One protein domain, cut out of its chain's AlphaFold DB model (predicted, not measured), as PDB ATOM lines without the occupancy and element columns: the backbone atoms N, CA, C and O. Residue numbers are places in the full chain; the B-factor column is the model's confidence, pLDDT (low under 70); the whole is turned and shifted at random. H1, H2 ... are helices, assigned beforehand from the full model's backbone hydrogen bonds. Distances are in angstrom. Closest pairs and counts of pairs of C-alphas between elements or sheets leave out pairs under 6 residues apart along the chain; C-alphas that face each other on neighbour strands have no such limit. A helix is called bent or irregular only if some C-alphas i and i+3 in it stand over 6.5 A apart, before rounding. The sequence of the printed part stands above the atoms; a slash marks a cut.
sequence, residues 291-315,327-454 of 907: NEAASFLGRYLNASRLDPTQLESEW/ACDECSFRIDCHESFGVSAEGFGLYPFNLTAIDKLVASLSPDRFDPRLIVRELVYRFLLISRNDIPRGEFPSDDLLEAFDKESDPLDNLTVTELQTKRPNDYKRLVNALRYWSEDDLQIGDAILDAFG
ATOM      1  N   ASN A 291      40.351 -18.138  41.531       91.12
ATOM      2  CA  ASN A 291      40.895 -17.264  42.573       91.12
ATOM      3  C   ASN A 291      42.275 -16.726  42.186       91.12
ATOM      4  O   ASN A 291      42.578 -15.564  42.462       91.12
ATOM      5  N   GLU A 292      43.107 -17.545  41.542       92.38
ATOM      6  CA  GLU A 292      44.400 -17.128  41.001       92.38
ATOM      7  C   GLU A 292      44.226 -16.123  39.857       92.38
ATOM      8  O   GLU A 292      44.913 -15.098  39.836       92.38
ATOM      9  N   ALA A 293      43.252 -16.334  38.968       92.25
ATOM     10  CA  ALA A 293      42.895 -15.362  37.935       92.25
ATOM     11  C   ALA A 293      42.356 -14.049  38.533       92.25
ATOM     12  O   ALA A 293      42.761 -12.962  38.111       92.25
ATOM     13  N   ALA A 294      41.509 -14.123  39.565       94.00
ATOM     14  CA  ALA A 294      41.014 -12.947  40.281       94.00
ATOM     15  C   ALA A 294      42.129 -12.203  41.031       94.00
ATOM     16  O   ALA A 294      42.133 -10.975  41.082       94.00
ATOM     17  N   SER A 295      43.102 -12.926  41.584       93.75
ATOM     18  CA  SER A 295      44.316 -12.362  42.177       93.75
ATOM     19  C   SER A 295      45.182 -11.654  41.133       93.75
ATOM     20  O   SER A 295      45.574 -10.499  41.334       93.75
ATOM     21  N   PHE A 296      45.405 -12.293  39.984       93.69
ATOM     22  CA  PHE A 296      46.129 -11.715  38.858       93.69
ATOM     23  C   PHE A 296      45.475 -10.411  38.379       93.69
ATOM     24  O   PHE A 296      46.133  -9.369  38.364       93.69
ATOM     25  N   LEU A 297      44.173 -10.432  38.075       95.25
ATOM     26  CA  LEU A 297      43.416  -9.239  37.677       95.25
ATOM     27  C   LEU A 297      43.374  -8.188  38.788       95.25
ATOM     28  O   LEU A 297      43.600  -7.011  38.519       95.25
ATOM     29  N   GLY A 298      43.162  -8.598  40.039       94.81
ATOM     30  CA  GLY A 298      43.106  -7.713  41.201       94.81
ATOM     31  C   GLY A 298      44.353  -6.838  41.347       94.81
ATOM     32  O   GLY A 298      44.227  -5.647  41.638       94.81
ATOM     33  N   ARG A 299      45.546  -7.377  41.061       92.81
ATOM     34  CA  ARG A 299      46.807  -6.610  41.061       92.81
ATOM     35  C   ARG A 299      46.821  -5.515  39.990       92.81
ATOM     36  O   ARG A 299      47.196  -4.384  40.293       92.81
ATOM     37  N   TYR A 300      46.377  -5.817  38.768       94.12
ATOM     38  CA  TYR A 300      46.286  -4.826  37.686       94.12
ATOM     39  C   TYR A 300      45.193  -3.786  37.941       94.12
ATOM     40  O   TYR A 300      45.416  -2.594  37.728       94.12
ATOM     41  N   LEU A 301      44.038  -4.211  38.458       94.31
ATOM     42  CA  LEU A 301      42.969  -3.306  38.867       94.31
ATOM     43  C   LEU A 301      43.453  -2.360  39.972       94.31
ATOM     44  O   LEU A 301      43.199  -1.161  39.901       94.31
ATOM     45  N   ASN A 302      44.198  -2.859  40.959       93.38
ATOM     46  CA  ASN A 302      44.816  -2.022  41.982       93.38
ATOM     47  C   ASN A 302      45.809  -1.019  41.382       93.38
ATOM     48  O   ASN A 302      45.698   0.173  41.653       93.38
ATOM     49  N   ALA A 303      46.717  -1.478  40.516       91.56
ATOM     50  CA  ALA A 303      47.679  -0.606  39.843       91.56
ATOM     51  C   ALA A 303      46.988   0.504  39.030       91.56
ATOM     52  O   ALA A 303      47.430   1.647  39.064       91.56
ATOM     53  N   SER A 304      45.860   0.202  38.375       90.75
ATOM     54  CA  SER A 304      45.081   1.183  37.604       90.75
ATOM     55  C   SER A 304      44.406   2.275  38.451       90.75
ATOM     56  O   SER A 304      43.984   3.295  37.909       90.75
ATOM     57  N   ARG A 305      44.291   2.066  39.770       90.81
ATOM     58  CA  ARG A 305      43.681   3.010  40.722       90.81
ATOM     59  C   ARG A 305      44.707   3.921  41.398       90.81
ATOM     60  O   ARG A 305      44.307   4.893  42.034       90.81
ATOM     61  N   LEU A 306      45.995   3.602  41.290       89.94
ATOM     62  CA  LEU A 306      47.085   4.388  41.861       89.94
ATOM     63  C   LEU A 306      47.571   5.457  40.882       89.94
ATOM     64  O   LEU A 306      47.398   5.346  39.668       89.94
ATOM     65  N   ASP A 307      48.220   6.488  41.417       88.25
ATOM     66  CA  ASP A 307      48.898   7.479  40.589       88.25
ATOM     67  C   ASP A 307      50.148   6.863  39.918       88.25
ATOM     68  O   ASP A 307      50.954   6.224  40.606       88.25
ATOM     69  N   PRO A 308      50.363   7.064  38.602       87.12
ATOM     70  CA  PRO A 308      51.511   6.492  37.897       87.12
ATOM     71  C   PRO A 308      52.868   6.899  38.484       87.12
ATOM     72  O   PRO A 308      53.782   6.077  38.540       87.12
ATOM     73  N   THR A 309      53.009   8.138  38.969       86.69
ATOM     74  CA  THR A 309      54.277   8.626  39.536       86.69
ATOM     75  C   THR A 309      54.561   7.999  40.896       86.69
ATOM     76  O   THR A 309      55.709   7.665  41.201       86.69
ATOM     77  N   GLN A 310      53.513   7.770  41.694       83.06
ATOM     78  CA  GLN A 310      53.620   7.013  42.935       83.06
ATOM     79  C   GLN A 310      54.046   5.573  42.643       83.06
ATOM     80  O   GLN A 310      55.013   5.100  43.242       83.06
ATOM     81  N   LEU A 311      53.388   4.910  41.689       85.31
ATOM     82  CA  LEU A 311      53.680   3.529  41.310       85.31
ATOM     83  C   LEU A 311      55.133   3.358  40.836       85.31
ATOM     84  O   LEU A 311      55.833   2.461  41.307       85.31
ATOM     85  N   GLU A 312      55.619   4.247  39.965       82.88
ATOM     86  CA  GLU A 312      57.017   4.253  39.512       82.88
ATOM     87  C   GLU A 312      58.000   4.450  40.671       82.88
ATOM     88  O   GLU A 312      59.051   3.805  40.710       82.88
ATOM     89  N   SER A 313      57.664   5.318  41.632       81.31
ATOM     90  CA  SER A 313      58.504   5.567  42.806       81.31
ATOM     91  C   SER A 313      58.546   4.374  43.769       81.31
ATOM     92  O   SER A 313      59.614   4.053  44.294       81.31
ATOM     93  N   GLU A 314      57.416   3.692  43.972       82.12
ATOM     94  CA  GLU A 314      57.317   2.484  44.798       82.12
ATOM     95  C   GLU A 314      58.078   1.325  44.139       82.12
ATOM     96  O   GLU A 314      58.823   0.611  44.811       82.12
ATOM     97  N   TRP A 315      57.971   1.196  42.813       76.00
ATOM     98  CA  TRP A 315      58.658   0.164  42.041       76.00
ATOM     99  C   TRP A 315      60.176   0.379  41.977       76.00
ATOM    100  O   TRP A 315      60.945  -0.539  42.264       76.00
ATOM    101  N   ALA A 327      45.172   0.541  46.853       91.19
ATOM    102  CA  ALA A 327      44.309   1.699  46.620       91.19
ATOM    103  C   ALA A 327      42.933   1.575  47.306       91.19
ATOM    104  O   ALA A 327      42.265   2.578  47.560       91.19
ATOM    105  N   CYS A 328      42.491   0.354  47.626       92.06
ATOM    106  CA  CYS A 328      41.234   0.126  48.334       92.06
ATOM    107  C   CYS A 328      41.295   0.560  49.807       92.06
ATOM    108  O   CYS A 328      40.238   0.797  50.392       92.06
ATOM    109  N   ASP A 329      42.479   0.685  50.418       90.75
ATOM    110  CA  ASP A 329      42.601   1.048  51.836       90.75
ATOM    111  C   ASP A 329      42.158   2.490  52.127       90.75
ATOM    112  O   ASP A 329      41.592   2.747  53.190       90.75
ATOM    113  N   GLU A 330      42.330   3.401  51.168       88.12
ATOM    114  CA  GLU A 330      41.895   4.804  51.264       88.12
ATOM    115  C   GLU A 330      40.555   5.071  50.545       88.12
ATOM    116  O   GLU A 330      40.075   6.206  50.494       88.12
ATOM    117  N   CYS A 331      39.914   4.033  49.993       91.31
ATOM    118  CA  CYS A 331      38.688   4.162  49.208       91.31
ATOM    119  C   CYS A 331      37.434   4.264  50.094       91.31
ATOM    120  O   CYS A 331      37.138   3.365  50.883       91.31
ATOM    121  N   SER A 332      36.620   5.309  49.898       93.31
ATOM    122  CA  SER A 332      35.364   5.499  50.646       93.31
ATOM    123  C   SER A 332      34.300   4.434  50.360       93.31
ATOM    124  O   SER A 332      33.430   4.215  51.193       93.31
ATOM    125  N   PHE A 333      34.373   3.772  49.202       90.06
ATOM    126  CA  PHE A 333      33.421   2.742  48.765       90.06
ATOM    127  C   PHE A 333      33.878   1.314  49.085       90.06
ATOM    128  O   PHE A 333      33.256   0.360  48.631       90.06
ATOM    129  N   ARG A 334      34.978   1.133  49.832       93.44
ATOM    130  CA  ARG A 334      35.596  -0.184  50.064       93.44
ATOM    131  C   ARG A 334      34.607  -1.237  50.566       93.44
ATOM    132  O   ARG A 334      34.637  -2.352  50.063       93.44
ATOM    133  N   ILE A 335      33.781  -0.897  51.558       92.38
ATOM    134  CA  ILE A 335      32.858  -1.851  52.197       92.38
ATOM    135  C   ILE A 335      31.836  -2.341  51.166       92.38
ATOM    136  O   ILE A 335      31.850  -3.520  50.826       92.38
ATOM    137  N   ASP A 336      31.055  -1.426  50.589       91.00
ATOM    138  CA  ASP A 336      30.008  -1.758  49.614       91.00
ATOM    139  C   ASP A 336      30.586  -2.441  48.362       91.00
ATOM    140  O   ASP A 336      30.019  -3.404  47.842       91.00
ATOM    141  N   CYS A 337      31.760  -1.993  47.899       92.12
ATOM    142  CA  CYS A 337      32.459  -2.585  46.762       92.12
ATOM    143  C   CYS A 337      32.888  -4.027  47.049       92.12
ATOM    144  O   CYS A 337      32.683  -4.896  46.207       92.12
ATOM    145  N   HIS A 338      33.505  -4.295  48.201       94.56
ATOM    146  CA  HIS A 338      33.989  -5.636  48.530       94.56
ATOM    147  C   HIS A 338      32.833  -6.594  48.827       94.56
ATOM    148  O   HIS A 338      32.940  -7.773  48.501       94.56
ATOM    149  N   GLU A 339      31.735  -6.108  49.408       92.88
ATOM    150  CA  GLU A 339      30.533  -6.916  49.636       92.88
ATOM    151  C   GLU A 339      29.808  -7.256  48.326       92.88
ATOM    152  O   GLU A 339      29.357  -8.387  48.166       92.88
ATOM    153  N   SER A 340      29.740  -6.320  47.371       90.81
ATOM    154  CA  SER A 340      29.004  -6.518  46.110       90.81
ATOM    155  C   SER A 340      29.815  -7.259  45.044       90.81
ATOM    156  O   SER A 340      29.288  -8.108  44.333       90.81
ATOM    157  N   PHE A 341      31.100  -6.928  44.913       93.81
ATOM    158  CA  PHE A 341      31.968  -7.399  43.829       93.81
ATOM    159  C   PHE A 341      33.031  -8.394  44.305       93.81
ATOM    160  O   PHE A 341      33.690  -9.044  43.499       93.81
ATOM    161  N   GLY A 342      33.206  -8.555  45.614       93.88
ATOM    162  CA  GLY A 342      34.240  -9.417  46.164       93.88
ATOM    163  C   GLY A 342      35.633  -8.787  46.148       93.88
ATOM    164  O   GLY A 342      35.853  -7.624  45.785       93.88
ATOM    165  N   VAL A 343      36.594  -9.584  46.606       95.06
ATOM    166  CA  VAL A 343      37.971  -9.167  46.864       95.06
ATOM    167  C   VAL A 343      38.931 -10.302  46.513       95.06
ATOM    168  O   VAL A 343      38.618 -11.471  46.738       95.06
ATOM    169  N   SER A 344      40.102  -9.969  45.971       94.12
ATOM    170  CA  SER A 344      41.163 -10.946  45.726       94.12
ATOM    171  C   SER A 344      41.790 -11.467  47.027       94.12
ATOM    172  O   SER A 344      41.611 -10.886  48.101       94.12
ATOM    173  N   ALA A 345      42.593 -12.533  46.934       89.56
ATOM    174  CA  ALA A 345      43.311 -13.103  48.078       89.56
ATOM    175  C   ALA A 345      44.224 -12.085  48.797       89.56
ATOM    176  O   ALA A 345      44.394 -12.152  50.014       89.56
ATOM    177  N   GLU A 346      44.785 -11.125  48.062       88.69
ATOM    178  CA  GLU A 346      45.635 -10.052  48.593       88.69
ATOM    179  C   GLU A 346      44.867  -8.804  49.047       88.69
ATOM    180  O   GLU A 346      45.483  -7.835  49.489       88.69
ATOM    181  N   GLY A 347      43.534  -8.816  48.979       91.25
ATOM    182  CA  GLY A 347      42.709  -7.719  49.477       91.25
ATOM    183  C   GLY A 347      42.367  -6.642  48.443       91.25
ATOM    184  O   GLY A 347      41.903  -5.572  48.845       91.25
ATOM    185  N   PHE A 348      42.578  -6.879  47.145       94.00
ATOM    186  CA  PHE A 348      42.236  -5.920  46.087       94.00
ATOM    187  C   PHE A 348      40.773  -6.075  45.650       94.00
ATOM    188  O   PHE A 348      40.331  -7.180  45.336       94.00
ATOM    189  N   GLY A 349      40.017  -4.975  45.606       95.12
ATOM    190  CA  GLY A 349      38.624  -4.981  45.144       95.12
ATOM    191  C   GLY A 349      38.499  -5.286  43.644       95.12
ATOM    192  O   GLY A 349      39.296  -4.791  42.833       95.12
ATOM    193  N   LEU A 350      37.482  -6.071  43.275       95.75
ATOM    194  CA  LEU A 350      37.317  -6.615  41.917       95.75
ATOM    195  C   LEU A 350      36.450  -5.760  40.976       95.75
ATOM    196  O   LEU A 350      36.435  -6.020  39.777       95.75
ATOM    197  N   TYR A 351      35.798  -4.702  41.475       94.06
ATOM    198  CA  TYR A 351      34.960  -3.811  40.658       94.06
ATOM    199  C   TYR A 351      35.683  -3.319  39.385       94.06
ATOM    200  O   TYR A 351      36.814  -2.815  39.499       94.06
ATOM    201  N   PRO A 352      35.047  -3.395  38.195       93.94
ATOM    202  CA  PRO A 352      33.615  -3.667  37.948       93.94
ATOM    203  C   PRO A 352      33.210  -5.150  37.827       93.94
ATOM    204  O   PRO A 352      32.070  -5.455  37.473       93.94
ATOM    205  N   PHE A 353      34.110  -6.087  38.116       95.12
ATOM    206  CA  PHE A 353      33.850  -7.527  38.046       95.12
ATOM    207  C   PHE A 353      33.466  -8.107  39.405       95.12
ATOM    208  O   PHE A 353      33.839  -7.556  40.435       95.12
ATOM    209  N   ASN A 354      32.794  -9.256  39.407       93.94
ATOM    210  CA  ASN A 354      32.794 -10.183  40.539       93.94
ATOM    211  C   ASN A 354      33.568 -11.462  40.181       93.94
ATOM    212  O   ASN A 354      34.030 -11.607  39.047       93.94
ATOM    213  N   LEU A 355      33.741 -12.377  41.139       92.44
ATOM    214  CA  LEU A 355      34.487 -13.621  40.908       92.44
ATOM    215  C   LEU A 355      33.906 -14.417  39.728       92.44
ATOM    216  O   LEU A 355      34.653 -14.880  38.876       92.44
ATOM    217  N   THR A 356      32.580 -14.481  39.627       92.00
ATOM    218  CA  THR A 356      31.851 -15.140  38.537       92.00
ATOM    219  C   THR A 356      32.122 -14.519  37.171       92.00
ATOM    220  O   THR A 356      32.372 -15.235  36.203       92.00
ATOM    221  N   ALA A 357      32.101 -13.188  37.083       93.69
ATOM    222  CA  ALA A 357      32.386 -12.480  35.845       93.69
ATOM    223  C   ALA A 357      33.831 -12.709  35.418       93.69
ATOM    224  O   ALA A 357      34.077 -12.953  34.242       93.69
ATOM    225  N   ILE A 358      34.776 -12.695  36.362       94.38
ATOM    226  CA  ILE A 358      36.170 -13.049  36.078       94.38
ATOM    227  C   ILE A 358      36.251 -14.474  35.533       94.38
ATOM    228  O   ILE A 358      36.874 -14.671  34.496       94.38
ATOM    229  N   ASP A 359      35.587 -15.429  36.179       91.88
ATOM    230  CA  ASP A 359      35.594 -16.833  35.772       91.88
ATOM    231  C   ASP A 359      35.116 -17.019  34.327       91.88
ATOM    232  O   ASP A 359      35.845 -17.520  33.467       91.88
ATOM    233  N   LYS A 360      33.919 -16.503  34.027       91.00
ATOM    234  CA  LYS A 360      33.283 -16.616  32.709       91.00
ATOM    235  C   LYS A 360      34.055 -15.870  31.620       91.00
ATOM    236  O   LYS A 360      34.222 -16.389  30.515       91.00
ATOM    237  N   LEU A 361      34.543 -14.662  31.912       93.50
ATOM    238  CA  LEU A 361      35.281 -13.852  30.940       93.50
ATOM    239  C   LEU A 361      36.673 -14.431  30.658       93.50
ATOM    240  O   LEU A 361      37.076 -14.502  29.498       93.50
ATOM    241  N   VAL A 362      37.396 -14.897  31.681       92.44
ATOM    242  CA  VAL A 362      38.707 -15.537  31.495       92.44
ATOM    243  C   VAL A 362      38.559 -16.860  30.749       92.44
ATOM    244  O   VAL A 362      39.298 -17.080  29.788       92.44
ATOM    245  N   ALA A 363      37.571 -17.691  31.102       89.44
ATOM    246  CA  ALA A 363      37.281 -18.926  30.374       89.44
ATOM    247  C   ALA A 363      37.025 -18.667  28.881       89.44
ATOM    248  O   ALA A 363      37.562 -19.383  28.039       89.44
ATOM    249  N   SER A 364      36.282 -17.603  28.545       89.50
ATOM    250  CA  SER A 364      35.985 -17.249  27.148       89.50
ATOM    251  C   SER A 364      37.211 -16.800  26.338       89.50
ATOM    252  O   SER A 364      37.261 -17.004  25.128       89.50
ATOM    253  N   LEU A 365      38.215 -16.202  26.989       88.62
ATOM    254  CA  LEU A 365      39.447 -15.734  26.339       88.62
ATOM    255  C   LEU A 365      40.534 -16.806  26.265       88.62
ATOM    256  O   LEU A 365      41.449 -16.711  25.448       88.62
ATOM    257  N   SER A 366      40.501 -17.772  27.176       83.19
ATOM    258  CA  SER A 366      41.579 -18.732  27.406       83.19
ATOM    259  C   SER A 366      41.043 -20.170  27.468       83.19
ATOM    260  O   SER A 366      41.270 -20.850  28.471       83.19
ATOM    261  N   PRO A 367      40.350 -20.661  26.414       75.62
ATOM    262  CA  PRO A 367      39.720 -21.984  26.430       75.62
ATOM    263  C   PRO A 367      40.740 -23.126  26.536       75.62
ATOM    264  O   PRO A 367      40.493 -24.119  27.218       75.62
ATOM    265  N   ASP A 368      41.907 -22.974  25.901       77.06
ATOM    266  CA  ASP A 368      42.943 -24.014  25.857       77.06
ATOM    267  C   ASP A 368      44.105 -23.757  26.828       77.06
ATOM    268  O   ASP A 368      44.618 -24.686  27.456       77.06
ATOM    269  N   ARG A 369      44.546 -22.499  26.942       82.88
ATOM    270  CA  ARG A 369      45.658 -22.062  27.800       82.88
ATOM    271  C   ARG A 369      45.366 -20.689  28.384       82.88
ATOM    272  O   ARG A 369      44.786 -19.855  27.695       82.88
ATOM    273  N   PHE A 370      45.815 -20.450  29.611       86.12
ATOM    274  CA  PHE A 370      45.745 -19.132  30.230       86.12
ATOM    275  C   PHE A 370      46.763 -18.201  29.564       86.12
ATOM    276  O   PHE A 370      47.967 -18.435  29.669       86.12
ATOM    277  N   ASP A 371      46.290 -17.155  28.884       86.44
ATOM    278  CA  ASP A 371      47.144 -16.138  28.260       86.44
ATOM    279  C   ASP A 371      47.109 -14.831  29.077       86.44
ATOM    280  O   ASP A 371      46.171 -14.035  28.951       86.44
ATOM    281  N   PRO A 372      48.140 -14.556  29.905       88.50
ATOM    282  CA  PRO A 372      48.167 -13.365  30.749       88.50
ATOM    283  C   PRO A 372      48.131 -12.057  29.952       88.50
ATOM    284  O   PRO A 372      47.564 -11.069  30.421       88.50
ATOM    285  N   ARG A 373      48.744 -12.019  28.757       87.06
ATOM    286  CA  ARG A 373      48.811 -10.801  27.934       87.06
ATOM    287  C   ARG A 373      47.445 -10.500  27.337       87.06
ATOM    288  O   ARG A 373      47.002  -9.352  27.399       87.06
ATOM    289  N   LEU A 374      46.777 -11.525  26.811       88.31
ATOM    290  CA  LEU A 374      45.419 -11.407  26.293       88.31
ATOM    291  C   LEU A 374      44.456 -10.952  27.394       88.31
ATOM    292  O   LEU A 374      43.713  -9.997  27.194       88.31
ATOM    293  N   ILE A 375      44.531 -11.555  28.583       91.88
ATOM    294  CA  ILE A 375      43.681 -11.192  29.724       91.88
ATOM    295  C   ILE A 375      43.877  -9.727  30.127       91.88
ATOM    296  O   ILE A 375      42.897  -9.007  30.296       91.88
ATOM    297  N   VAL A 376      45.120  -9.246  30.242       93.00
ATOM    298  CA  VAL A 376      45.378  -7.831  30.563       93.00
ATOM    299  C   VAL A 376      44.864  -6.916  29.449       93.00
ATOM    300  O   VAL A 376      44.220  -5.903  29.726       93.00
ATOM    301  N   ARG A 377      45.105  -7.265  28.183       92.25
ATOM    302  CA  ARG A 377      44.653  -6.462  27.043       92.25
ATOM    303  C   ARG A 377      43.129  -6.350  26.996       92.25
ATOM    304  O   ARG A 377      42.611  -5.246  26.843       92.25
ATOM    305  N   GLU A 378      42.421  -7.462  27.152       93.38
ATOM    306  CA  GLU A 378      40.967  -7.491  27.000       93.38
ATOM    307  C   GLU A 378      40.232  -7.073  28.278       93.38
ATOM    308  O   GLU A 378      39.356  -6.218  28.198       93.38
ATOM    309  N   LEU A 379      40.595  -7.603  29.453       94.69
ATOM    310  CA  LEU A 379      39.860  -7.383  30.712       94.69
ATOM    311  C   LEU A 379      40.349  -6.187  31.533       94.69
ATOM    312  O   LEU A 379      39.617  -5.700  32.392       94.69
ATOM    313  N   VAL A 380      41.561  -5.683  31.283       93.75
ATOM    314  CA  VAL A 380      42.056  -4.468  31.949       93.75
ATOM    315  C   VAL A 380      42.017  -3.297  30.979       93.75
ATOM    316  O   VAL A 380      41.305  -2.330  31.222       93.75
ATOM    317  N   TYR A 381      42.734  -3.366  29.858       91.81
ATOM    318  CA  TYR A 381      42.830  -2.221  28.953       91.81
ATOM    319  C   TYR A 381      41.511  -1.948  28.209       91.81
ATOM    320  O   TYR A 381      40.899  -0.900  28.429       91.81
ATOM    321  N   ARG A 382      41.037  -2.878  27.365       93.94
ATOM    322  CA  ARG A 382      39.810  -2.686  26.568       93.94
ATOM    323  C   ARG A 382      38.582  -2.529  27.465       93.94
ATOM    324  O   ARG A 382      37.856  -1.544  27.332       93.94
ATOM    325  N   PHE A 383      38.378  -3.464  28.395       95.00
ATOM    326  CA  PHE A 383      37.195  -3.489  29.254       95.00
ATOM    327  C   PHE A 383      37.050  -2.205  30.070       95.00
ATOM    328  O   PHE A 383      35.982  -1.593  30.045       95.00
ATOM    329  N   LEU A 384      38.104  -1.741  30.758       93.19
ATOM    330  CA  LEU A 384      38.007  -0.531  31.583       93.19
ATOM    331  C   LEU A 384      37.840   0.739  30.738       93.19
ATOM    332  O   LEU A 384      37.132   1.652  31.165       93.19
ATOM    333  N   LEU A 385      38.440   0.808  29.542       92.94
ATOM    334  CA  LEU A 385      38.260   1.944  28.632       92.94
ATOM    335  C   LEU A 385      36.810   2.089  28.159       92.94
ATOM    336  O   LEU A 385      36.291   3.206  28.147       92.94
ATOM    337  N   ILE A 386      36.159   0.979  27.804       93.25
ATOM    338  CA  ILE A 386      34.741   0.967  27.420       93.25
ATOM    339  C   ILE A 386      33.872   1.266  28.652       93.25
ATOM    340  O   ILE A 386      33.100   2.225  28.652       93.25
ATOM    341  N   SER A 387      34.100   0.550  29.758       92.25
ATOM    342  CA  SER A 387      33.349   0.706  31.017       92.25
ATOM    343  C   SER A 387      33.352   2.140  31.551       92.25
ATOM    344  O   SER A 387      32.344   2.615  32.073       92.25
ATOM    345  N   ARG A 388      34.473   2.861  31.401       90.62
ATOM    346  CA  ARG A 388      34.606   4.269  31.804       90.62
ATOM    347  C   ARG A 388      33.576   5.179  31.125       90.62
ATOM    348  O   ARG A 388      33.198   6.189  31.718       90.62
ATOM    349  N   ASN A 389      33.155   4.851  29.907       92.19
ATOM    350  CA  ASN A 389      32.149   5.608  29.164       92.19
ATOM    351  C   ASN A 389      30.731   5.082  29.422       92.19
ATOM    352  O   ASN A 389      29.816   5.889  29.592       92.19
ATOM    353  N   ASP A 390      30.567   3.762  29.493       93.12
ATOM    354  CA  ASP A 390      29.258   3.106  29.573       93.12
ATOM    355  C   ASP A 390      28.592   3.270  30.942       93.12
ATOM    356  O   ASP A 390      27.382   3.493  31.024       93.12
ATOM    357  N   ILE A 391      29.367   3.192  32.031       91.81
ATOM    358  CA  ILE A 391      28.826   3.258  33.398       91.81
ATOM    359  C   ILE A 391      28.162   4.623  33.662       91.81
ATOM    360  O   ILE A 391      26.989   4.636  34.034       91.81
ATOM    361  N   PRO A 392      28.807   5.785  33.406       90.44
ATOM    362  CA  PRO A 392      28.159   7.087  33.600       90.44
ATOM    363  C   PRO A 392      26.935   7.327  32.706       90.44
ATOM    364  O   PRO A 392      26.091   8.156  33.042       90.44
ATOM    365  N   ARG A 393      26.847   6.643  31.557       90.69
ATOM    366  CA  ARG A 393      25.702   6.729  30.637       90.69
ATOM    367  C   ARG A 393      24.561   5.787  31.010       90.69
ATOM    368  O   ARG A 393      23.483   5.912  30.440       90.69
ATOM    369  N   GLY A 394      24.781   4.871  31.956       89.69
ATOM    370  CA  GLY A 394      23.829   3.806  32.253       89.69
ATOM    371  C   GLY A 394      23.653   2.859  31.064       89.69
ATOM    372  O   GLY A 394      22.538   2.433  30.788       89.69
ATOM    373  N   GLU A 395      24.729   2.569  30.332       91.69
ATOM    374  CA  GLU A 395      24.743   1.636  29.193       91.69
ATOM    375  C   GLU A 395      25.418   0.302  29.559       91.69
ATOM    376  O   GLU A 395      25.205  -0.706  28.894       91.69
ATOM    377  N   PHE A 396      26.160   0.256  30.671       93.31
ATOM    378  CA  PHE A 396      26.891  -0.929  31.128       93.31
ATOM    379  C   PHE A 396      25.957  -2.042  31.659       93.31
ATOM    380  O   PHE A 396      25.008  -1.714  32.377       93.31
ATOM    381  N   PRO A 397      26.208  -3.339  31.398       93.88
ATOM    382  CA  PRO A 397      27.171  -3.885  30.437       93.88
ATOM    383  C   PRO A 397      26.603  -3.838  29.005       93.88
ATOM    384  O   PRO A 397      25.532  -4.394  28.743       93.88
ATOM    385  N   SER A 398      27.310  -3.173  28.089       91.69
ATOM    386  CA  SER A 398      26.884  -3.009  26.692       91.69
ATOM    387  C   SER A 398      27.214  -4.233  25.827       91.69
ATOM    388  O   SER A 398      28.057  -5.049  26.197       91.69
ATOM    389  N   ASP A 399      26.553  -4.355  24.669       89.88
ATOM    390  CA  ASP A 399      26.844  -5.413  23.686       89.88
ATOM    391  C   ASP A 399      28.288  -5.255  23.150       89.88
ATOM    392  O   ASP A 399      29.055  -6.212  23.168       89.88
ATOM    393  N   ASP A 400      28.711  -4.029  22.808       89.56
ATOM    394  CA  ASP A 400      30.077  -3.711  22.338       89.56
ATOM    395  C   ASP A 400      31.168  -4.109  23.350       89.56
ATOM    396  O   ASP A 400      32.276  -4.517  22.986       89.56
ATOM    397  N   LEU A 401      30.877  -3.986  24.651       91.75
ATOM    398  CA  LEU A 401      31.791  -4.412  25.706       91.75
ATOM    399  C   LEU A 401      32.011  -5.927  25.665       91.75
ATOM    400  O   LEU A 401      33.139  -6.369  25.906       91.75
ATOM    401  N   LEU A 402      30.957  -6.701  25.401       92.00
ATOM    402  CA  LEU A 402      30.931  -8.147  25.605       92.00
ATOM    403  C   LEU A 402      31.068  -8.979  24.326       92.00
ATOM    404  O   LEU A 402      31.406 -10.155  24.425       92.00
ATOM    405  N   GLU A 403      30.937  -8.362  23.151       86.75
ATOM    406  CA  GLU A 403      30.988  -9.016  21.834       86.75
ATOM    407  C   GLU A 403      32.172  -9.989  21.689       86.75
ATOM    408  O   GLU A 403      32.022 -11.112  21.211       86.75
ATOM    409  N   ALA A 404      33.360  -9.605  22.170       84.56
ATOM    410  CA  ALA A 404      34.556 -10.445  22.067       84.56
ATOM    411  C   ALA A 404      34.508 -11.736  22.908       84.56
ATOM    412  O   ALA A 404      35.320 -12.631  22.684       84.56
ATOM    413  N   PHE A 405      33.609 -11.818  23.889       88.94
ATOM    414  CA  PHE A 405      33.451 -12.963  24.791       88.94
ATOM    415  C   PHE A 405      32.250 -13.831  24.399       88.94
ATOM    416  O   PHE A 405      32.155 -14.985  24.823       88.94
ATOM    417  N   ASP A 406      31.333 -13.302  23.585       84.44
ATOM    418  CA  ASP A 406      30.032 -13.911  23.313       84.44
ATOM    419  C   ASP A 406      30.122 -15.258  22.607       84.44
ATOM    420  O   ASP A 406      29.260 -16.106  22.817       84.44
ATOM    421  N   LYS A 407      31.142 -15.472  21.775       80.19
ATOM    422  CA  LYS A 407      31.258 -16.679  20.951       80.19
ATOM    423  C   LYS A 407      31.519 -17.946  21.771       80.19
ATOM    424  O   LYS A 407      30.928 -18.982  21.485       80.19
ATOM    425  N   GLU A 408      32.383 -17.846  22.777       81.19
ATOM    426  CA  GLU A 408      32.865 -18.984  23.578       81.19
ATOM    427  C   GLU A 408      32.188 -19.073  24.956       81.19
ATOM    428  O   GLU A 408      32.598 -19.855  25.810       81.19
ATOM    429  N   SER A 409      31.151 -18.268  25.202       80.81
ATOM    430  CA  SER A 409      30.397 -18.283  26.460       80.81
ATOM    431  C   SER A 409      28.977 -18.790  26.252       80.81
ATOM    432  O   SER A 409      28.331 -18.481  25.247       80.81
ATOM    433  N   ASP A 410      28.450 -19.536  27.221       81.25
ATOM    434  CA  ASP A 410      27.100 -20.076  27.099       81.25
ATOM    435  C   ASP A 410      26.047 -18.946  27.121       81.25
ATOM    436  O   ASP A 410      26.136 -18.011  27.930       81.25
ATOM    437  N   PRO A 411      25.077 -18.970  26.191       84.19
ATOM    438  CA  PRO A 411      23.989 -18.003  26.148       84.19
ATOM    439  C   PRO A 411      22.960 -18.279  27.250       84.19
ATOM    440  O   PRO A 411      22.815 -19.403  27.731       84.19
ATOM    441  N   LEU A 412      22.199 -17.244  27.612       86.12
ATOM    442  CA  LEU A 412      21.065 -17.379  28.527       86.12
ATOM    443  C   LEU A 412      19.936 -18.190  27.875       86.12
ATOM    444  O   LEU A 412      19.763 -18.145  26.655       86.12
ATOM    445  N   ASP A 413      19.126 -18.888  28.672       86.50
ATOM    446  CA  ASP A 413      18.010 -19.657  28.130       86.50
ATOM    447  C   ASP A 413      16.981 -18.754  27.427       86.50
ATOM    448  O   ASP A 413      16.602 -17.683  27.911       86.50
ATOM    449  N   ASN A 414      16.501 -19.214  26.270       88.19
ATOM    450  CA  ASN A 414      15.622 -18.441  25.387       88.19
ATOM    451  C   ASN A 414      14.355 -17.933  26.075       88.19
ATOM    452  O   ASN A 414      13.869 -16.841  25.766       88.19
ATOM    453  N   LEU A 415      13.807 -18.733  26.992       86.56
ATOM    454  CA  LEU A 415      12.587 -18.387  27.703       86.56
ATOM    455  C   LEU A 415      12.827 -17.202  28.641       86.56
ATOM    456  O   LEU A 415      12.076 -16.229  28.588       86.56
ATOM    457  N   THR A 416      13.910 -17.226  29.422       87.44
ATOM    458  CA  THR A 416      14.312 -16.089  30.263       87.44
ATOM    459  C   THR A 416      14.549 -14.829  29.438       87.44
ATOM    460  O   THR A 416      14.035 -13.768  29.794       87.44
ATOM    461  N   VAL A 417      15.260 -14.921  28.307       88.75
ATOM    462  CA  VAL A 417      15.491 -13.760  27.424       88.75
ATOM    463  C   VAL A 417      14.165 -13.177  26.927       88.75
ATOM    464  O   VAL A 417      13.960 -11.963  26.980       88.75
ATOM    465  N   THR A 418      13.234 -14.034  26.509       87.38
ATOM    466  CA  THR A 418      11.909 -13.631  26.010       87.38
ATOM    467  C   THR A 418      11.055 -12.983  27.106       87.38
ATOM    468  O   THR A 418      10.386 -11.968  26.875       87.38
ATOM    469  N   GLU A 419      11.109 -13.508  28.331       86.56
ATOM    470  CA  GLU A 419      10.432 -12.908  29.480       86.56
ATOM    471  C   GLU A 419      11.014 -11.537  29.843       86.56
ATOM    472  O   GLU A 419      10.253 -10.598  30.103       86.56
ATOM    473  N   LEU A 420      12.343 -11.398  29.831       87.19
ATOM    474  CA  LEU A 420      13.024 -10.126  30.078       87.19
ATOM    475  C   LEU A 420      12.672  -9.097  29.005       87.19
ATOM    476  O   LEU A 420      12.326  -7.967  29.343       87.19
ATOM    477  N   GLN A 421      12.676  -9.491  27.731       89.69
ATOM    478  CA  GLN A 421      12.284  -8.620  26.624       89.69
ATOM    479  C   GLN A 421      10.837  -8.131  26.772       89.69
ATOM    480  O   GLN A 421      10.544  -6.965  26.511       89.69
ATOM    481  N   THR A 422       9.936  -8.995  27.245       87.12
ATOM    482  CA  THR A 422       8.523  -8.649  27.456       87.12
ATOM    483  C   THR A 422       8.327  -7.721  28.657       87.12
ATOM    484  O   THR A 422       7.577  -6.748  28.575       87.12
ATOM    485  N   LYS A 423       8.988  -8.004  29.787       86.94
ATOM    486  CA  LYS A 423       8.842  -7.229  31.032       86.94
ATOM    487  C   LYS A 423       9.615  -5.905  30.996       86.94
ATOM    488  O   LYS A 423       9.177  -4.932  31.606       86.94
ATOM    489  N   ARG A 424      10.765  -5.870  30.316       86.06
ATOM    490  CA  ARG A 424      11.741  -4.768  30.324       86.06
ATOM    491  C   ARG A 424      12.312  -4.478  28.927       86.06
ATOM    492  O   ARG A 424      13.521  -4.536  28.718       86.06
ATOM    493  N   PRO A 425      11.473  -4.091  27.953       88.19
ATOM    494  CA  PRO A 425      11.891  -3.943  26.554       88.19
ATOM    495  C   PRO A 425      12.992  -2.896  26.321       88.19
ATOM    496  O   PRO A 425      13.707  -2.983  25.328       88.19
ATOM    497  N   ASN A 426      13.145  -1.917  27.218       87.94
ATOM    498  CA  ASN A 426      14.112  -0.828  27.052       87.94
ATOM    499  C   ASN A 426      15.535  -1.194  27.502       87.94
ATOM    500  O   ASN A 426      16.486  -0.586  27.022       87.94
ATOM    501  N   ASP A 427      15.693  -2.145  28.427       87.31
ATOM    502  CA  ASP A 427      16.988  -2.484  29.028       87.31
ATOM    503  C   ASP A 427      17.243  -3.992  29.177       87.31
ATOM    504  O   ASP A 427      18.247  -4.387  29.772       87.31
ATOM    505  N   TYR A 428      16.399  -4.846  28.581       89.19
ATOM    506  CA  TYR A 428      16.558  -6.302  28.645       89.19
ATOM    507  C   TYR A 428      17.937  -6.773  28.176       89.19
ATOM    508  O   TYR A 428      18.491  -7.662  28.805       89.19
ATOM    509  N   LYS A 429      18.521  -6.174  27.126       89.56
ATOM    510  CA  LYS A 429      19.857  -6.551  26.628       89.56
ATOM    511  C   LYS A 429      20.930  -6.413  27.704       89.56
ATOM    512  O   LYS A 429      21.671  -7.352  27.965       89.56
ATOM    513  N   ARG A 430      20.939  -5.273  28.404       90.00
ATOM    514  CA  ARG A 430      21.863  -5.013  29.517       90.00
ATOM    515  C   ARG A 430      21.654  -6.005  30.656       90.00
ATOM    516  O   ARG A 430      22.624  -6.484  31.230       90.00
ATOM    517  N   LEU A 431      20.400  -6.333  30.968       89.25
ATOM    518  CA  LEU A 431      20.084  -7.333  31.989       89.25
ATOM    519  C   LEU A 431      20.497  -8.744  31.568       89.25
ATOM    520  O   LEU A 431      21.033  -9.470  32.394       89.25
ATOM    521  N   VAL A 432      20.308  -9.124  30.304       89.75
ATOM    522  CA  VAL A 432      20.781 -10.405  29.757       89.75
ATOM    523  C   VAL A 432      22.298 -10.494  29.876       89.75
ATOM    524  O   VAL A 432      22.804 -11.486  30.389       89.75
ATOM    525  N   ASN A 433      23.016  -9.438  29.494       91.19
ATOM    526  CA  ASN A 433      24.469  -9.350  29.620       91.19
ATOM    527  C   ASN A 433      24.925  -9.455  31.080       91.19
ATOM    528  O   ASN A 433      25.833 -10.222  31.405       91.19
ATOM    529  N   ALA A 434      24.257  -8.731  31.981       91.19
ATOM    530  CA  ALA A 434      24.530  -8.808  33.408       91.19
ATOM    531  C   ALA A 434      24.297 -10.235  33.936       91.19
ATOM    532  O   ALA A 434      25.160 -10.783  34.616       91.19
ATOM    533  N   LEU A 435      23.167 -10.864  33.592       89.56
ATOM    534  CA  LEU A 435      22.805 -12.221  34.027       89.56
ATOM    535  C   LEU A 435      23.764 -13.262  33.480       89.56
ATOM    536  O   LEU A 435      24.155 -14.180  34.189       89.56
ATOM    537  N   ARG A 436      24.199 -13.100  32.239       88.31
ATOM    538  CA  ARG A 436      25.115 -14.038  31.614       88.31
ATOM    539  C   ARG A 436      26.462 -14.083  32.327       88.31
ATOM    540  O   ARG A 436      26.938 -15.179  32.617       88.31
ATOM    541  N   TYR A 437      27.045 -12.928  32.651       91.31
ATOM    542  CA  TYR A 437      28.420 -12.862  33.160       91.31
ATOM    543  C   TYR A 437      28.534 -12.660  34.678       91.31
ATOM    544  O   TYR A 437      29.438 -13.225  35.277       91.31
ATOM    545  N   TRP A 438      27.630 -11.924  35.331       92.19
ATOM    546  CA  TRP A 438      27.730 -11.616  36.769       92.19
ATOM    547  C   TRP A 438      26.878 -12.519  37.676       92.19
ATOM    548  O   TRP A 438      27.015 -12.417  38.894       92.19
ATOM    549  N   SER A 439      26.026 -13.395  37.129       88.00
ATOM    550  CA  SER A 439      25.229 -14.356  37.916       88.00
ATOM    551  C   SER A 439      25.919 -15.714  38.020       88.00
ATOM    552  O   SER A 439      26.412 -16.224  37.011       88.00
ATOM    553  N   GLU A 440      25.890 -16.317  39.213       73.88
ATOM    554  CA  GLU A 440      26.531 -17.610  39.496       73.88
ATOM    555  C   GLU A 440      25.818 -18.805  38.871       73.88
ATOM    556  O   GLU A 440      26.543 -19.627  38.346       73.88
ATOM    557  N   ASP A 441      24.477 -18.878  38.855       60.81
ATOM    558  CA  ASP A 441      23.698 -19.823  38.012       60.81
ATOM    559  C   ASP A 441      22.165 -19.657  38.166       60.81
ATOM    560  O   ASP A 441      21.414 -19.923  37.233       60.81
ATOM    561  N   ASP A 442      21.669 -19.096  39.276       55.06
ATOM    562  CA  ASP A 442      20.220 -18.941  39.537       55.06
ATOM    563  C   ASP A 442      19.564 -17.712  38.874       55.06
ATOM    564  O   ASP A 442      18.496 -17.263  39.297       55.06
ATOM    565  N   LEU A 443      20.201 -17.121  37.856       67.75
ATOM    566  CA  LEU A 443      19.790 -15.827  37.282       67.75
ATOM    567  C   LEU A 443      19.658 -14.728  38.360       67.75
ATOM    568  O   LEU A 443      18.832 -13.820  38.255       67.75
ATOM    569  N   GLN A 444      20.463 -14.831  39.418       72.69
ATOM    570  CA  GLN A 444      20.448 -13.928  40.557       72.69
ATOM    571  C   GLN A 444      21.634 -12.975  40.474       72.69
ATOM    572  O   GLN A 444      22.794 -13.382  40.450       72.69
ATOM    573  N   ILE A 445      21.324 -11.683  40.480       79.81
ATOM    574  CA  ILE A 445      22.298 -10.605  40.626       79.81
ATOM    575  C   ILE A 445      21.867  -9.773  41.819       79.81
ATOM    576  O   ILE A 445      20.695  -9.420  41.939       79.81
ATOM    577  N   GLY A 446      22.812  -9.455  42.703       80.31
ATOM    578  CA  GLY A 446      22.535  -8.589  43.841       80.31
ATOM    579  C   GLY A 446      22.136  -7.180  43.396       80.31
ATOM    580  O   GLY A 446      22.773  -6.601  42.517       80.31
ATOM    581  N   ASP A 447      21.134  -6.595  44.056       83.69
ATOM    582  CA  ASP A 447      20.649  -5.238  43.757       83.69
ATOM    583  C   ASP A 447      21.768  -4.190  43.789       83.69
ATOM    584  O   ASP A 447      21.765  -3.267  42.983       83.69
ATOM    585  N   ALA A 448      22.765  -4.362  44.662       85.69
ATOM    586  CA  ALA A 448      23.922  -3.474  44.744       85.69
ATOM    587  C   ALA A 448      24.810  -3.511  43.482       85.69
ATOM    588  O   ALA A 448      25.373  -2.488  43.099       85.69
ATOM    589  N   ILE A 449      24.905  -4.663  42.802       88.75
ATOM    590  CA  ILE A 449      25.621  -4.787  41.521       88.75
ATOM    591  C   ILE A 449      24.834  -4.060  40.424       88.75
ATOM    592  O   ILE A 449      25.413  -3.287  39.663       88.75
ATOM    593  N   LEU A 450      23.513  -4.268  40.365       88.19
ATOM    594  CA  LEU A 450      22.651  -3.587  39.393       88.19
ATOM    595  C   LEU A 450      22.664  -2.066  39.600       88.19
ATOM    596  O   LEU A 450      22.830  -1.327  38.630       88.19
ATOM    597  N   ASP A 451      22.571  -1.603  40.847       87.44
ATOM    598  CA  ASP A 451      22.625  -0.181  41.199       87.44
ATOM    599  C   ASP A 451      23.974   0.443  40.808       87.44
ATOM    600  O   ASP A 451      24.013   1.492  40.162       87.44
ATOM    601  N   ALA A 452      25.088  -0.252  41.068       88.12
ATOM    602  CA  ALA A 452      26.416   0.178  40.632       88.12
ATOM    603  C   ALA A 452      26.547   0.282  39.097       88.12
ATOM    604  O   ALA A 452      27.312   1.107  38.596       88.12
ATOM    605  N   PHE A 453      25.786  -0.516  38.342       90.81
ATOM    606  CA  PHE A 453      25.716  -0.444  36.878       90.81
ATOM    607  C   PHE A 453      24.667   0.556  36.366       90.81
ATOM    608  O   PHE A 453      24.504   0.713  35.153       90.81
ATOM    609  N   GLY A 454      23.937   1.235  37.254       85.69
ATOM    610  CA  GLY A 454      22.839   2.126  36.884       85.69
ATOM    611  C   GLY A 454      21.652   1.382  36.261       85.69
ATOM    612  O   GLY A 454      20.993   1.907  35.359       85.69
TER     613      GLY A 454
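AT A GLANCE: This is residues 291 to 315 and 327 to 454 of the 907 residues of an uncharacterized protein of Acidimicrobiia bacterium (UniProt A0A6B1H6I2). A long, kinked helix, H5, makes a core with H1 and H4, which cross it and each other, and with H6, which folds back along H5 as a hairpin; H8 packs on H4 and H6. H7 packs on H8 at one end of the long axis, H2 lies at the other end, and H3 and H9 pair beside the core. The printed part has 153 residues with nine named helices, H1 to H9 in order, and no named strand: all helix. It is compact, with a radius of gyration of the C-alphas of 15.8 A and spans of 54 by 38 by 25 A.

IN THESE COORDINATES: Find C-alpha 372 at (48.167, -13.365, 30.749); from there H5 runs 30.1 A to residue 393, with a kink of 37 degrees near residue 386. Before it look for H1, residues 291 to 305, 20.5 A long, from (40.895, -17.264, 42.573), then H2, 308 to 315, H3, 334 to 341, and H4, 355 to 365. After it come H6, 399 to 406, irregular with C-alphas 401 and 404 7.6 A apart, H7, 414 to 423, H8, 428 to 438, and H9, 447 to 452.

HOW THE PARTS SIT: H5 touches H4 at Ile 375 and Val 362, closest C-alphas 6.8 A apart, at a steep tilt of 59 degrees. H5 and H6, a hairpin, only just touch, with 3 pairs of C-alphas within 8 A. The hub H4 also touches H1, H6 and H8. H2 touches no helix. Every O i to N i+4 pair is within hydrogen-bond range in H2, H3, H4, H7, H8 and H9, but 10 of 11 in H1, 12 of 18 in H5 and 2 of 4 in H6.

THE WHOLE: Residues 316 to 326 are not printed, and C-alphas 315 and 327 are 15.1 A apart. The link from H3 to H4 is long. Confidence is low at residues 441 to 443.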